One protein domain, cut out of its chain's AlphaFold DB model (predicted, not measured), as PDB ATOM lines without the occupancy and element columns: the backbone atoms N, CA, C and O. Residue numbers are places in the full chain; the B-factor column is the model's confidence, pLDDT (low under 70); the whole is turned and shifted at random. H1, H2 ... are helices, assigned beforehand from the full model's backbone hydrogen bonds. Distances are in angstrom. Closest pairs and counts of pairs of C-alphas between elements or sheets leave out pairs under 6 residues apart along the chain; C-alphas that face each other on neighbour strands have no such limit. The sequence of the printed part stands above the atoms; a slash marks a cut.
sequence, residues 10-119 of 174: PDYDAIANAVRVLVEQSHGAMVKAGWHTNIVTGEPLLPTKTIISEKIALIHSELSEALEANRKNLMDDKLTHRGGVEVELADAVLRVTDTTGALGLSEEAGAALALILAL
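AT A GLANCE: This is residues 10 to 119 of the 174 residues of an uncharacterized protein of Methylobacterium sp. WL120 (UniProt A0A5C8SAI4). A helical hairpin, H2 and H3, meets a second pair, H1 with H4 folded back along it, roughly as an L. Of all-helix class, the 110 printed residues include four named helices, H1 to H4 in order. The whole is only just compact, close to loose: radius of gyration of the C-alphas 15.6 A, spans 42 by 41 by 23 A.

IN THESE COORDINATES: Find C-alpha 49 at (169.270, 175.464, 131.718); H2, residues 49 to 72, runs 35.1 A from there. H3, residues 84 to 102, measures 26.8 A. H1, residues 12 to 32, measures 30.0 A. H4, residues 106 to 117, runs 17.2 A to C-alpha 117 at (172.305, 154.115, 151.021).

HOW THE PARTS SIT: H2 and H3, a hairpin, touch at a shallow tilt of 12 degrees, opposite ways; their closest C-alphas, Ala 66 and Val 85, are 4.5 A apart. H3 touches H1 with residues 94 to 102 alone, about perpendicular at 84 degrees; look at their closest C-alphas, His 27 and Asp 98, 4.2 A apart. H4 touches H1, opposite ways at 37 degrees, only just steep; their closest C-alphas are Ala 16 and Gly 110, 3.8 A. H2 is apart from H1 and H4. Every O i to N i+4 pair is within hydrogen-bond range in H1, H2 and H3, and 7 of 8 in H4.

THE WHOLE: The farthest C-alphas, Val 40 and Leu 119, are 46.5 A apart. The printed part has no cut. Links H1 to H2 and H2 to H3 are long. Residues 46 to 50 have pLDDT under 70.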
ATOM      1  N   PRO A  10     176.715 147.273 153.064       84.38
ATOM      2  CA  PRO A  10     177.147 147.535 151.699       84.38
ATOM      3  C   PRO A  10     178.602 148.022 151.654       84.38
ATOM      4  O   PRO A  10     179.044 148.765 152.532       84.38
ATOM      5  N   ASP A  11     179.324 147.642 150.600       92.19
ATOM      6  CA  ASP A  11     180.611 148.248 150.258       92.19
ATOM      7  C   ASP A  11     180.358 149.583 149.544       92.19
ATOM      8  O   ASP A  11     180.090 149.643 148.341       92.19
ATOM      9  N   TYR A  12     180.368 150.658 150.326       90.88
ATOM     10  CA  TYR A  12     180.067 152.005 149.852       90.88
ATOM     11  C   TYR A  12     181.105 152.537 148.855       90.88
ATOM     12  O   TYR A  12     180.723 153.255 147.928       90.88
ATOM     13  N   ASP A  13     182.373 152.143 148.985       92.12
ATOM     14  CA  ASP A  13     183.438 152.555 148.065       92.12
ATOM     15  C   ASP A  13     183.272 151.856 146.713       92.12
ATOM     16  O   ASP A  13     183.351 152.493 145.657       92.12
ATOM     17  N   ALA A  14     182.954 150.556 146.726       93.56
ATOM     18  CA  ALA A  14     182.641 149.819 145.507       93.56
ATOM     19  C   ALA A  14     181.404 150.384 144.795       93.56
ATOM     20  O   ALA A  14     181.408 150.497 143.569       93.56
ATOM     21  N   ILE A  15     180.367 150.784 145.540       92.69
ATOM     22  CA  ILE A  15     179.163 151.413 144.978       92.69
ATOM     23  C   ILE A  15     179.498 152.764 144.342       92.69
ATOM     24  O   ILE A  15     179.120 153.001 143.193       92.69
ATOM     25  N   ALA A  16     180.222 153.632 145.053       93.19
ATOM     26  CA  ALA A  16     180.621 154.934 144.526       93.19
ATOM     27  C   ALA A  16     181.443 154.778 143.238       93.19
ATOM     28  O   ALA A  16     181.165 155.430 142.229       93.19
ATOM     29  N   ASN A  17     182.395 153.842 143.238       94.31
ATOM     30  CA  ASN A  17     183.203 153.542 142.066       94.31
ATOM     31  C   ASN A  17     182.375 152.954 140.909       94.31
ATOM     32  O   ASN A  17     182.608 153.309 139.757       94.31
ATOM     33  N   ALA A  18     181.396 152.090 141.189       94.00
ATOM     34  CA  ALA A  18     180.522 151.522 140.163       94.00
ATOM     35  C   ALA A  18     179.692 152.602 139.453       94.00
ATOM     36  O   ALA A  18     179.593 152.587 138.226       94.00
ATOM     37  N   VAL A  19     179.149 153.568 140.203       94.62
ATOM     38  CA  VAL A  19     178.438 154.720 139.626       94.62
ATOM     39  C   VAL A  19     179.371 155.547 138.752       94.62
ATOM     40  O   VAL A  19     179.018 155.853 137.615       94.62
ATOM     41  N   ARG A  20     180.573 155.865 139.245       94.44
ATOM     42  CA  ARG A  20     181.563 156.637 138.486       94.44
ATOM     43  C   ARG A  20     181.906 155.960 137.158       94.44
ATOM     44  O   ARG A  20     181.838 156.599 136.112       94.44
ATOM     45  N   VAL A  21     182.193 154.657 137.186       95.62
ATOM     46  CA  VAL A  21     182.476 153.870 135.976       95.62
ATOM     47  C   VAL A  21     181.294 153.904 135.011       95.62
ATOM     48  O   VAL A  21     181.488 154.097 133.814       95.62
ATOM     49  N   LEU A  22     180.066 153.746 135.507       96.06
ATOM     50  CA  LEU A  22     178.877 153.767 134.662       96.06
ATOM     51  C   LEU A  22     178.684 155.126 133.975       96.06
ATOM     52  O   LEU A  22     178.436 155.159 132.771       96.06
ATOM     53  N   VAL A  23     178.870 156.225 134.713       95.81
ATOM     54  CA  VAL A  23     178.841 157.599 134.187       95.81
ATOM     55  C   VAL A  23     179.906 157.808 133.117       95.81
ATOM     56  O   VAL A  23     179.587 158.273 132.024       95.81
ATOM     57  N   GLU A  24     181.154 157.428 133.390       94.00
ATOM     58  CA  GLU A  24     182.260 157.564 132.437       94.00
ATOM     59  C   GLU A  24     181.990 156.791 131.137       94.00
ATOM     60  O   GLU A  24     182.196 157.322 130.042       94.00
ATOM     61  N   GLN A  25     181.487 155.556 131.240       96.00
ATOM     62  CA  GLN A  25     181.201 154.715 130.078       96.00
ATOM     63  C   GLN A  25     180.026 155.244 129.253       96.00
ATOM     64  O   GLN A  25     180.157 155.403 128.036       96.00
ATOM     65  N   SER A  26     178.885 155.536 129.886       94.25
ATOM     66  CA  SER A  26     177.698 156.000 129.164       94.25
ATOM     67  C   SER A  26     177.934 157.370 128.537       94.25
ATOM     68  O   SER A  26     177.654 157.564 127.353       94.25
ATOM     69  N   HIS A  27     178.507 158.307 129.299       94.12
ATOM     70  CA  HIS A  27     178.758 159.655 128.813       94.12
ATOM     71  C   HIS A  27     179.820 159.662 127.710       94.12
ATOM     72  O   HIS A  27     179.611 160.242 126.644       94.12
ATOM     73  N   GLY A  28     180.927 158.940 127.912       91.38
ATOM     74  CA  GLY A  28     181.975 158.800 126.905       91.38
ATOM     75  C   GLY A  28     181.455 158.205 125.592       91.38
ATOM     76  O   GLY A  28     181.822 158.679 124.513       91.38
ATOM     77  N   ALA A  29     180.554 157.217 125.659       94.31
ATOM     78  CA  ALA A  29     179.912 156.649 124.476       94.31
ATOM     79  C   ALA A  29     179.054 157.682 123.724       94.31
ATOM     80  O   ALA A  29     179.142 157.765 122.497       94.31
ATOM     81  N   MET A  30     178.273 158.499 124.437       92.00
ATOM     82  CA  MET A  30     177.432 159.534 123.824       92.00
ATOM     83  C   MET A  30     178.254 160.676 123.221       92.00
ATOM     84  O   MET A  30     177.963 161.116 122.107       92.00
ATOM     85  N   VAL A  31     179.320 161.113 123.901       89.75
ATOM     86  CA  VAL A  31     180.275 162.099 123.367       89.75
ATOM     87  C   VAL A  31     180.914 161.576 122.084       89.75
ATOM     88  O   VAL A  31     180.921 162.272 121.072       89.75
ATOM     89  N   LYS A  32     181.384 160.323 122.083       90.94
ATOM     90  CA  LYS A  32     181.987 159.695 120.899       90.94
ATOM     91  C   LYS A  32     181.003 159.566 119.733       90.94
ATOM     92  O   LYS A  32     181.413 159.671 118.581       90.94
ATOM     93  N   ALA A  33     179.726 159.336 120.024       90.69
ATOM     94  CA  ALA A  33     178.661 159.299 119.028       90.69
ATOM     95  C   ALA A  33     178.204 160.700 118.560       90.69
ATOM     96  O   ALA A  33     177.369 160.791 117.665       90.69
ATOM     97  N   GLY A  34     178.766 161.781 119.118       88.75
ATOM     98  CA  GLY A  34     178.514 163.160 118.692       88.75
ATOM     99  C   GLY A  34     177.288 163.818 119.329       88.75
ATOM    100  O   GLY A  34     176.930 164.921 118.936       88.75
ATOM    101  N   TRP A  35     176.658 163.193 120.330       88.62
ATOM    102  CA  TRP A  35     175.430 163.712 120.952       88.62
ATOM    103  C   TRP A  35     175.634 164.975 121.797       88.62
ATOM    104  O   TRP A  35     174.672 165.690 122.062       88.62
ATOM    105  N   HIS A  36     176.873 165.272 122.204       87.62
ATOM    106  CA  HIS A  36     177.227 166.485 122.962       87.62
ATOM    107  C   HIS A  36     178.001 167.501 122.116       87.62
ATOM    108  O   HIS A  36     178.645 168.403 122.650       87.62
ATOM    109  N   THR A  37     177.958 167.365 120.792       88.06
ATOM    110  CA  THR A  37     178.631 168.266 119.859       88.06
ATOM    111  C   THR A  37     177.617 168.786 118.858       88.06
ATOM    112  O   THR A  37     176.834 168.031 118.287       88.06
ATOM    113  N   ASN A  38     177.621 170.092 118.622       85.75
ATOM    114  CA  ASN A  38     176.839 170.667 117.546       85.75
ATOM    115  C   ASN A  38     177.391 170.148 116.209       85.75
ATOM    116  O   ASN A  38     178.513 170.464 115.830       85.75
ATOM    117  N   ILE A  39     176.598 169.360 115.483       84.88
ATOM    118  CA  ILE A  39     177.029 168.722 114.229       84.88
ATOM    119  C   ILE A  39     177.319 169.718 113.096       84.88
ATOM    120  O   ILE A  39     177.961 169.355 112.115       84.88
ATOM    121  N   VAL A  40     176.842 170.961 113.216       86.06
ATOM    122  CA  VAL A  40     177.073 172.029 112.239       86.06
ATOM    123  C   VAL A  40     178.321 172.832 112.602       86.06
ATOM    124  O   VAL A  40     179.139 173.102 111.727       86.06
ATOM    125  N   THR A  41     178.480 173.223 113.871       88.12
ATOM    126  CA  THR A  41     179.579 174.113 114.301       88.12
ATOM    127  C   THR A  41     180.796 173.375 114.856       88.12
ATOM    128  O   THR A  41     181.877 173.951 114.918       88.12
ATOM    129  N   GLY A  42     180.648 172.115 115.265       84.62
ATOM    130  CA  GLY A  42     181.679 171.336 115.958       84.62
ATOM    131  C   GLY A  42     181.891 171.738 117.421       84.62
ATOM    132  O   GLY A  42     182.742 171.160 118.094       84.62
ATOM    133  N   GLU A  43     181.139 172.714 117.931       84.25
ATOM    134  CA  GLU A  43     181.282 173.191 119.305       84.25
ATOM    135  C   GLU A  43     180.585 172.257 120.309       84.25
ATOM    136  O   GLU A  43     179.555 171.656 119.982       84.25
ATOM    137  N   PRO A  44     181.098 172.140 121.549       81.12
ATOM    138  CA  PRO A  44     180.409 171.421 122.610       81.12
ATOM    139  C   PRO A  44     179.031 172.025 122.896       81.12
ATOM    140  O   PRO A  44     178.882 173.242 123.020       81.12
ATOM    141  N   LEU A  45     178.027 171.170 123.080       79.81
ATOM    142  CA  LEU A  45     176.746 171.580 123.643       79.81
ATOM    143  C   LEU A  45     176.948 171.817 125.143       79.81
ATOM    144  O   LEU A  45     176.889 170.888 125.946       79.81
ATOM    145  N   LEU A  46     177.241 173.062 125.524       67.38
ATOM    146  CA  LEU A  46     177.359 173.432 126.934       67.38
ATOM    147  C   LEU A  46     176.031 173.157 127.653       67.38
ATOM    148  O   LEU A  46     174.982 173.476 127.093       67.38
ATOM    149  N   PRO A  47     176.036 172.630 128.890       64.56
ATOM    150  CA  PRO A  47     174.816 172.430 129.659       64.56
ATOM    151  C   PRO A  47     174.182 173.786 129.996       64.56
ATOM    152  O   PRO A  47     174.512 174.442 130.981       64.56
ATOM    153  N   THR A  48     173.264 174.234 129.146       64.50
ATOM    154  CA  THR A  48     172.376 175.361 129.437       64.50
ATOM    155  C   THR A  48     171.203 174.877 130.292       64.50
ATOM    156  O   THR A  48     170.882 173.686 130.304       64.50
ATOM    157  N   LYS A  49     170.506 175.797 130.977       59.06
ATOM    158  CA  LYS A  49     169.270 175.464 131.718       59.06
ATOM    159  C   LYS A  49     168.254 174.711 130.840       59.06
ATOM    160  O   LYS A  49     167.584 173.809 131.329       59.06
ATOM    161  N   THR A  50     168.176 175.037 129.549       60.09
ATOM    162  CA  THR A  50     167.286 174.372 128.585       60.09
ATOM    163  C   THR A  50     167.696 172.921 128.330       60.09
ATOM    164  O   THR A  50     166.851 172.034 128.397       60.09
ATOM    165  N   ILE A  51     168.995 172.662 128.160       73.94
ATOM    166  CA  ILE A  51     169.531 171.308 127.940       73.94
ATOM    167  C   ILE A  51     169.296 170.409 129.162       73.94
ATOM    168  O   ILE A  51     169.028 169.221 129.011       73.94
ATOM    169  N   ILE A  52     169.346 170.958 130.380       80.69
ATOM    170  CA  ILE A  52     169.033 170.190 131.596       80.69
ATOM    171  C   ILE A  52     167.558 169.772 131.609       80.69
ATOM    172  O   ILE A  52     167.259 168.603 131.843       80.69
ATOM    173  N   SER A  53     166.638 170.696 131.315       82.75
ATOM    174  CA  SER A  53     165.201 170.397 131.247       82.75
ATOM    175  C   SER A  53     164.871 169.353 130.176       82.75
ATOM    176  O   SER A  53     164.077 168.448 130.425       82.75
ATOM    177  N   GLU A  54     165.508 169.439 129.007       86.12
ATOM    178  CA  GLU A  54     165.368 168.453 127.928       86.12
ATOM    179  C   GLU A  54     165.860 167.066 128.360       86.12
ATOM    180  O   GLU A  54     165.158 166.073 128.176       86.12
ATOM    181  N   LYS A  55     167.030 166.988 129.006       88.31
ATOM    182  CA  LYS A  55     167.570 165.723 129.525       88.31
ATOM    183  C   LYS A  55     166.684 165.105 130.606       88.31
ATOM    184  O   LYS A  55     166.474 163.896 130.598       88.31
ATOM    185  N   ILE A  56     166.112 165.919 131.496       89.50
ATOM    186  CA  ILE A  56     165.135 165.450 132.489       89.50
ATOM    187  C   ILE A  56     163.901 164.861 131.799       89.50
ATOM    188  O   ILE A  56     163.424 163.804 132.211       89.50
ATOM    189  N   ALA A  57     163.398 165.505 130.742       93.00
ATOM    190  CA  ALA A  57     162.263 164.987 129.984       93.00
ATOM    191  C   ALA A  57     162.577 163.628 129.331       93.00
ATOM    192  O   ALA A  57     161.736 162.734 129.393       93.00
ATOM    193  N   LEU A  58     163.788 163.447 128.788       92.75
ATOM    194  CA  LEU A  58     164.241 162.159 128.246       92.75
ATOM    195  C   LEU A  58     164.326 161.073 129.326       92.75
ATOM    196  O   LEU A  58     163.890 159.954 129.106       92.75
ATOM    197  N   ILE A  59     164.832 161.382 130.522       95.75
ATOM    198  CA  ILE A  59     164.841 160.410 131.633       95.75
ATOM    199  C   ILE A  59     163.406 160.001 131.995       95.75
ATOM    200  O   ILE A  59     163.116 158.825 132.214       95.75
ATOM    201  N   HIS A  60     162.491 160.970 132.051       96.50
ATOM    202  CA  HIS A  60     161.084 160.711 132.338       96.50
ATOM    203  C   HIS A  60     160.387 159.877 131.257       96.50
ATOM    204  O   HIS A  60     159.479 159.113 131.604       96.50
ATOM    205  N   SER A  61     160.769 160.007 129.981       97.06
ATOM    206  CA  SER A  61     160.186 159.189 128.916       97.06
ATOM    207  C   SER A  61     160.554 157.719 129.085       97.06
ATOM    208  O   SER A  61     159.630 156.915 129.139       97.06
ATOM    209  N   GLU A  62     161.823 157.377 129.339       97.62
ATOM    210  CA  GLU A  62     162.227 155.965 129.519       97.62
ATOM    211  C   GLU A  62     161.507 155.327 130.732       97.62
ATOM    212  O   GLU A  62     161.012 154.202 130.687       97.62
ATOM    213  N   LEU A  63     161.331 156.080 131.829       97.56
ATOM    214  CA  LEU A  63     160.540 155.609 132.979       97.56
ATOM    215  C   LEU A  63     159.054 155.397 132.638       97.56
ATOM    216  O   LEU A  63     158.400 154.521 133.211       97.56
ATOM    217  N   SER A  64     158.509 156.203 131.727       97.81
ATOM    218  CA  SER A  64     157.127 156.072 131.255       97.81
ATOM    219  C   SER A  64     156.971 154.876 130.311       97.81
ATOM    220  O   SER A  64     155.952 154.185 130.369       97.81
ATOM    221  N   GLU A  65     157.984 154.584 129.499       97.19
ATOM    222  CA  GLU A  65     158.047 153.395 128.645       97.19
ATOM    223  C   GLU A  65     158.143 152.120 129.493       97.19
ATOM    224  O   GLU A  65     157.364 151.189 129.281       97.19
ATOM    225  N   ALA A  66     158.948 152.119 130.563       97.56
ATOM    226  CA  ALA A  66     158.994 151.016 131.528       97.56
ATOM    227  C   ALA A  66     157.626 150.754 132.188       97.56
ATOM    228  O   ALA A  66     157.195 149.603 132.329       97.56
ATOM    229  N   LEU A  67     156.912 151.818 132.577       97.69
ATOM    230  CA  LEU A  67     155.550 151.716 133.109       97.69
ATOM    231  C   LEU A  67     154.594 151.093 132.083       97.69
ATOM    232  O   LEU A  67     153.786 150.229 132.433       97.69
ATOM    233  N   GLU A  68     154.678 151.520 130.827       97.88
ATOM    234  CA  GLU A  68     153.809 151.039 129.759       97.88
ATOM    235  C   GLU A  68     154.102 149.577 129.389       97.88
ATOM    236  O   GLU A  68     153.167 148.780 129.245       97.88
ATOM    237  N   ALA A  69     155.381 149.198 129.325       97.50
ATOM    238  CA  ALA A  69     155.821 147.820 129.148       97.50
ATOM    239  C   ALA A  69     155.307 146.921 130.278       97.50
ATOM    240  O   ALA A  69     154.814 145.825 130.006       97.50
ATOM    241  N   ASN A  70     155.330 147.397 131.527       98.00
ATOM    242  CA  ASN A  70     154.774 146.667 132.666       98.00
ATOM    243  C   ASN A  70     153.252 146.510 132.547       98.00
ATOM    244  O   ASN A  70     152.717 145.415 132.711       98.00
ATOM    245  N   ARG A  71     152.540 147.593 132.210       98.19
ATOM    246  CA  ARG A  71     151.075 147.597 132.075       98.19
ATOM    247  C   ARG A  71     150.582 146.636 130.993       98.19
ATOM    248  O   ARG A  71     149.497 146.072 131.121       98.19
ATOM    249  N   LYS A  72     151.355 146.484 129.918       97.62
ATOM    250  CA  LYS A  72     151.022 145.650 128.756       97.62
ATOM    251  C   LYS A  72     151.740 144.297 128.731       97.62
ATOM    252  O   LYS A  72     151.449 143.502 127.842       97.62
ATOM    253  N   ASN A  73     152.633 144.028 129.685       96.69
ATOM    254  CA  ASN A  73     153.488 142.840 129.720       96.69
ATOM    255  C   ASN A  73     154.255 142.624 128.395       96.69
ATOM    256  O   ASN A  73     154.160 141.565 127.773       96.69
ATOM    257  N   LEU A  74     154.955 143.666 127.935       97.12
ATOM    258  CA  LEU A  74     155.674 143.671 126.656       97.12
ATOM    259  C   LEU A  74     157.101 143.123 126.783       97.12
ATOM    260  O   LEU A  74     157.770 143.309 127.801       97.12
ATOM    261  N   MET A  75     157.571 142.494 125.706       98.06
ATOM    262  CA  MET A  75     159.002 142.325 125.426       98.06
ATOM    263  C   MET A  75     159.546 143.616 124.810       98.06
ATOM    264  O   MET A  75     158.764 144.401 124.278       98.06
ATOM    265  N   ASP A  76     160.859 143.829 124.871       97.88
ATOM    266  CA  ASP A  76     161.472 144.957 124.165       97.88
ATOM    267  C   ASP A  76     161.440 144.755 122.641       97.88
ATOM    268  O   ASP A  76     161.569 143.633 122.143       97.88
ATOM    269  N   ASP A  77     161.315 145.845 121.888       94.56
ATOM    270  CA  ASP A  77     161.207 145.804 120.428       94.56
ATOM    271  C   ASP A  77     162.567 145.569 119.742       94.56
ATOM    272  O   ASP A  77     162.628 145.003 118.646       94.56
ATOM    273  N   LYS A  78     163.674 145.991 120.370       94.31
ATOM    274  CA  LYS A  78     165.035 145.913 119.799       94.31
ATOM    275  C   LYS A  78     165.779 144.673 120.308       94.31
ATOM    276  O   LYS A  78     166.412 143.947 119.544       94.31
ATOM    277  N   LEU A  79     165.680 144.414 121.604       96.75
ATOM    278  CA  LEU A  79     166.209 143.286 122.357       96.75
ATOM    279  C   LEU A  79     165.069 142.317 122.678       96.75
ATOM    280  O   LEU A  79     164.782 142.033 123.836       96.75
ATOM    281  N   THR A  80     164.473 141.734 121.639       96.88
ATOM    282  CA  THR A  80     163.255 140.891 121.698       96.88
ATOM    283  C   THR A  80     163.316 139.654 122.604       96.88
ATOM    284  O   THR A  80     162.315 138.969 122.800       96.88
ATOM    285  N   HIS A  81     164.481 139.357 123.180       96.88
ATOM    286  CA  HIS A  81     164.703 138.295 124.159       96.88
ATOM    287  C   HIS A  81     164.676 138.785 125.621       96.88
ATOM    288  O   HIS A  81     164.818 137.968 126.530       96.88
ATOM    289  N   ARG A  82     164.513 140.091 125.865       97.88
ATOM    290  CA  ARG A  82     164.442 140.730 127.188       97.88
ATOM    291  C   ARG A  82     163.062 141.355 127.403       97.88
ATOM    292  O   ARG A  82     162.399 141.762 126.450       97.88
ATOM    293  N   GLY A  83     162.621 141.416 128.657       98.06
ATOM    294  CA  GLY A  83     161.359 142.075 128.999       98.06
ATOM    295  C   GLY A  83     161.469 143.587 128.813       98.06
ATOM    296  O   GLY A  83     162.487 144.164 129.187       98.06
ATOM    297  N   GLY A  84     160.422 144.238 128.300       97.88
ATOM    298  CA  GLY A  84     160.442 145.679 128.034       97.88
ATOM    299  C   GLY A  84     160.750 146.494 129.293       97.88
ATOM    300  O   GLY A  84     161.594 147.371 129.267       97.88
ATOM    301  N   VAL A  85     160.186 146.115 130.447       98.12
ATOM    302  CA  VAL A  85     160.478 146.782 131.734       98.12
ATOM    303  C   VAL A  85     161.972 146.772 132.070       98.12
ATOM    304  O   VAL A  85     162.495 147.764 132.564       98.12
ATOM    305  N   GLU A  86     162.662 145.655 131.827       98.00
ATOM    306  CA  GLU A  86     164.094 145.531 132.116       98.00
ATOM    307  C   GLU A  86     164.919 146.462 131.222       98.00
ATOM    308  O   GLU A  86     165.826 147.136 131.708       98.00
ATOM    309  N   VAL A  87     164.592 146.501 129.927       98.12
ATOM    310  CA  VAL A  87     165.325 147.297 128.938       98.12
ATOM    311  C   VAL A  87     165.077 148.788 129.144       98.12
ATOM    312  O   VAL A  87     166.037 149.546 129.209       98.12
ATOM    313  N   GLU A  88     163.834 149.202 129.377       98.19
ATOM    314  CA  GLU A  88     163.501 150.617 129.589       98.19
ATOM    315  C   GLU A  88     164.084 151.175 130.898       98.19
ATOM    316  O   GLU A  88     164.519 152.325 130.972       98.19
ATOM    317  N   LEU A  89     164.185 150.352 131.950       97.88
ATOM    318  CA  LEU A  89     164.921 150.743 133.156       97.88
ATOM    319  C   LEU A  89     166.430 150.857 132.900       97.88
ATOM    320  O   LEU A  89     167.081 151.714 133.503       97.88
ATOM    321  N   ALA A  90     166.996 150.026 132.020       97.12
ATOM    322  CA  ALA A  90     168.391 150.158 131.607       97.12
ATOM    323  C   ALA A  90     168.614 151.444 130.791       97.12
ATOM    324  O   ALA A  90     169.577 152.163 131.060       97.12
ATOM    325  N   ASP A  91     167.702 151.787 129.880       96.56
ATOM    326  CA  ASP A  91     167.750 153.044 129.124       96.56
ATOM    327  C   ASP A  91     167.632 154.252 130.065       96.56
ATOM    328  O   ASP A  91     168.451 155.173 129.987       96.56
ATOM    329  N   ALA A  92     166.737 154.211 131.059       97.06
ATOM    330  CA  ALA A  92     166.651 155.247 132.090       97.06
ATOM    331  C   ALA A  92     167.978 155.425 132.852       97.06
ATOM    332  O   ALA A  92     168.423 156.556 133.070       97.06
ATOM    333  N   VAL A  93     168.644 154.326 133.224       96.62
ATOM    334  CA  VAL A  93     169.972 154.365 133.855       96.62
ATOM    335  C   VAL A  93     170.994 155.041 132.939       96.62
ATOM    336  O   VAL A  93     171.695 155.941 133.400       96.62
ATOM    337  N   LEU A  94     171.037 154.681 131.651       96.19
ATOM    338  CA  LEU A  94     171.948 155.286 130.672       96.19
ATOM    339  C   LEU A  94     171.699 156.792 130.497       96.19
ATOM    340  O   LEU A  94     172.656 157.564 130.405       96.19
ATOM    341  N   ARG A  95     170.433 157.232 130.486       94.75
ATOM    342  CA  ARG A  95     170.068 158.658 130.408       94.75
ATOM    343  C   ARG A  95     170.514 159.435 131.637       94.75
ATOM    344  O   ARG A  95     171.050 160.538 131.502       94.75
ATOM    345  N   VAL A  96     170.302 158.870 132.825       95.69
ATOM    346  CA  VAL A  96     170.742 159.475 134.086       95.69
ATOM    347  C   VAL A  96     172.259 159.618 134.075       95.69
ATOM    348  O   VAL A  96     172.762 160.719 134.284       95.69
ATOM    349  N   THR A  97     172.992 158.550 133.764       95.31
ATOM    350  CA  THR A  97     174.453 158.549 133.863       95.31
ATOM    351  C   THR A  97     175.124 159.387 132.771       95.31
ATOM    352  O   THR A  97     176.103 160.072 133.060       95.31
ATOM    353  N   ASP A  98     174.581 159.451 131.548       93.94
ATOM    354  CA  ASP A  98     175.033 160.422 130.537       93.94
ATOM    355  C   ASP A  98     174.799 161.873 130.985       93.94
ATOM    356  O   ASP A  98     175.679 162.727 130.848       93.94
ATOM    357  N   THR A  99     173.629 162.160 131.561       92.25
ATOM    358  CA  THR A  99     173.305 163.500 132.064       92.25
ATOM    359  C   THR A  99     174.240 163.902 133.198       92.25
ATOM    360  O   THR A  99     174.758 165.017 133.187       92.25
ATOM    361  N   THR A 100     174.513 162.994 134.136       93.06
ATOM    362  CA  THR A 100     175.486 163.195 135.217       93.06
ATOM    363  C   THR A 100     176.873 163.525 134.670       93.06
ATOM    364  O   THR A 100     177.482 164.499 135.115       93.06
ATOM    365  N   GLY A 101     177.351 162.766 133.679       91.94
ATOM    366  CA  GLY A 101     178.656 163.005 133.061       91.94
ATOM    367  C   GLY A 101     178.723 164.359 132.355       91.94
ATOM    368  O   GLY A 101     179.670 165.115 132.557       91.94
ATOM    369  N   ALA A 102     177.668 164.726 131.625       89.88
ATOM    370  CA  ALA A 102     177.584 166.012 130.936       89.88
ATOM    371  C   ALA A 102     177.535 167.226 131.880       89.88
ATOM    372  O   ALA A 102     177.853 168.341 131.467       89.88
ATOM    373  N   LEU A 103     177.116 167.023 133.131       90.19
ATOM    374  CA  LEU A 103     177.139 168.040 134.181       90.19
ATOM    375  C   LEU A 103     178.463 168.070 134.957       90.19
ATOM    376  O   LEU A 103     178.636 168.939 135.807       90.19
ATOM    377  N   GLY A 104     179.386 167.144 134.678       91.19
ATOM    378  CA  GLY A 104     180.645 167.016 135.410       91.19
ATOM    379  C   GLY A 104     180.466 166.521 136.846       91.19
ATOM    380  O   GLY A 104     181.271 166.878 137.694       91.19
ATOM    381  N   LEU A 105     179.416 165.735 137.121       92.94
ATOM    382  CA  LEU A 105     179.031 165.301 138.475       92.94
ATOM    383  C   LEU A 105     179.387 163.834 138.777       92.94
ATOM    384  O   LEU A 105     178.735 163.190 139.600       92.94
ATOM    385  N   SER A 106     180.352 163.253 138.060       91.12
ATOM    386  CA  SER A 106     180.662 161.816 138.137       91.12
ATOM    387  C   SER A 106     181.113 161.376 139.533       91.12
ATOM    388  O   SER A 106     180.661 160.340 140.023       91.12
ATOM    389  N   GLU A 107     181.978 162.164 140.178       89.69
ATOM    390  CA  GLU A 107     182.508 161.866 141.516       89.69
ATOM    391  C   GLU A 107     181.426 162.073 142.585       89.69
ATOM    392  O   GLU A 107     181.184 161.215 143.439       89.69
ATOM    393  N   GLU A 108     180.708 163.194 142.497       93.81
ATOM    394  CA  GLU A 108     179.662 163.583 143.434       93.81
ATOM    395  C   GLU A 108     178.484 162.610 143.404       93.81
ATOM    396  O   GLU A 108     177.935 162.288 144.457       93.81
ATOM    397  N   ALA A 109     178.096 162.113 142.226       92.38
ATOM    398  CA  ALA A 109     176.979 161.181 142.089       92.38
ATOM    399  C   ALA A 109     177.259 159.838 142.775       92.38
ATOM    400  O   ALA A 109     176.389 159.314 143.477       92.38
ATOM    401  N   GLY A 110     178.471 159.297 142.616       90.62
ATOM    402  CA  GLY A 110     178.880 158.064 143.290       90.62
ATOM    403  C   GLY A 110     178.910 158.225 144.807       90.62
ATOM    404  O   GLY A 110     178.301 157.428 145.528       90.62
ATOM    405  N   ALA A 111     179.541 159.296 145.292       90.69
ATOM    406  CA  ALA A 111     179.592 159.612 146.718       90.69
ATOM    407  C   ALA A 111     178.192 159.849 147.318       90.69
ATOM    408  O   ALA A 111     177.885 159.360 148.408       90.69
ATOM    409  N   ALA A 112     177.316 160.556 146.598       92.19
ATOM    410  CA  ALA A 112     175.950 160.822 147.032       92.19
ATOM    411  C   ALA A 112     175.122 159.538 147.149       92.19
ATOM    412  O   ALA A 112     174.433 159.360 148.155       92.19
ATOM    413  N   LEU A 113     175.200 158.624 146.172       91.94
ATOM    414  CA  LEU A 113     174.485 157.349 146.254       91.94
ATOM    415  C   LEU A 113     174.965 156.522 147.452       91.94
ATOM    416  O   LEU A 113     174.141 156.010 148.210       91.94
ATOM    417  N   ALA A 114     176.280 156.436 147.656       88.94
ATOM    418  CA  ALA A 114     176.867 155.740 148.794       88.94
ATOM    419  C   ALA A 114     176.359 156.301 150.136       88.94
ATOM    420  O   ALA A 114     175.920 155.543 151.001       88.94
ATOM    421  N   LEU A 115     176.332 157.631 150.280       88.56
ATOM    422  CA  LEU A 115     175.823 158.297 151.478       88.56
ATOM    423  C   LEU A 115     174.324 158.050 151.691       88.56
ATOM    424  O   LEU A 115     173.895 157.763 152.807       88.56
ATOM    425  N   ILE A 116     173.520 158.145 150.631       90.81
ATOM    426  CA  ILE A 116     172.068 157.941 150.696       90.81
ATOM    427  C   ILE A 116     171.736 156.511 151.132       90.81
ATOM    428  O   ILE A 116     170.837 156.320 151.947       90.81
ATOM    429  N   LEU A 117     172.479 155.519 150.638       88.75
ATOM    430  CA  LEU A 117     172.305 154.115 151.021       88.75
ATOM    431  C   LEU A 117     172.720 153.828 152.470       88.75
ATOM    432  O   LEU A 117     172.268 152.841 153.048       88.75
ATOM    433  N   ALA A 118     173.571 154.668 153.062       88.50
ATOM    434  CA  ALA A 118     173.948 154.573 154.471       88.50
ATOM    435  C   ALA A 118     172.903 155.183 155.422       88.50
ATOM    436  O   ALA A 118     173.007 155.015 156.638       88.50
ATOM    437  N   LEU A 119     171.903 155.896 154.896       89.81
ATOM    438  CA  LEU A 119     170.920 156.632 155.683       89.81
ATOM    439  C   LEU A 119     169.513 156.024 155.557       89.81
ATOM    440  O   LEU A 119     169.154 155.463 154.519       89.81
TER     441      LEU A 119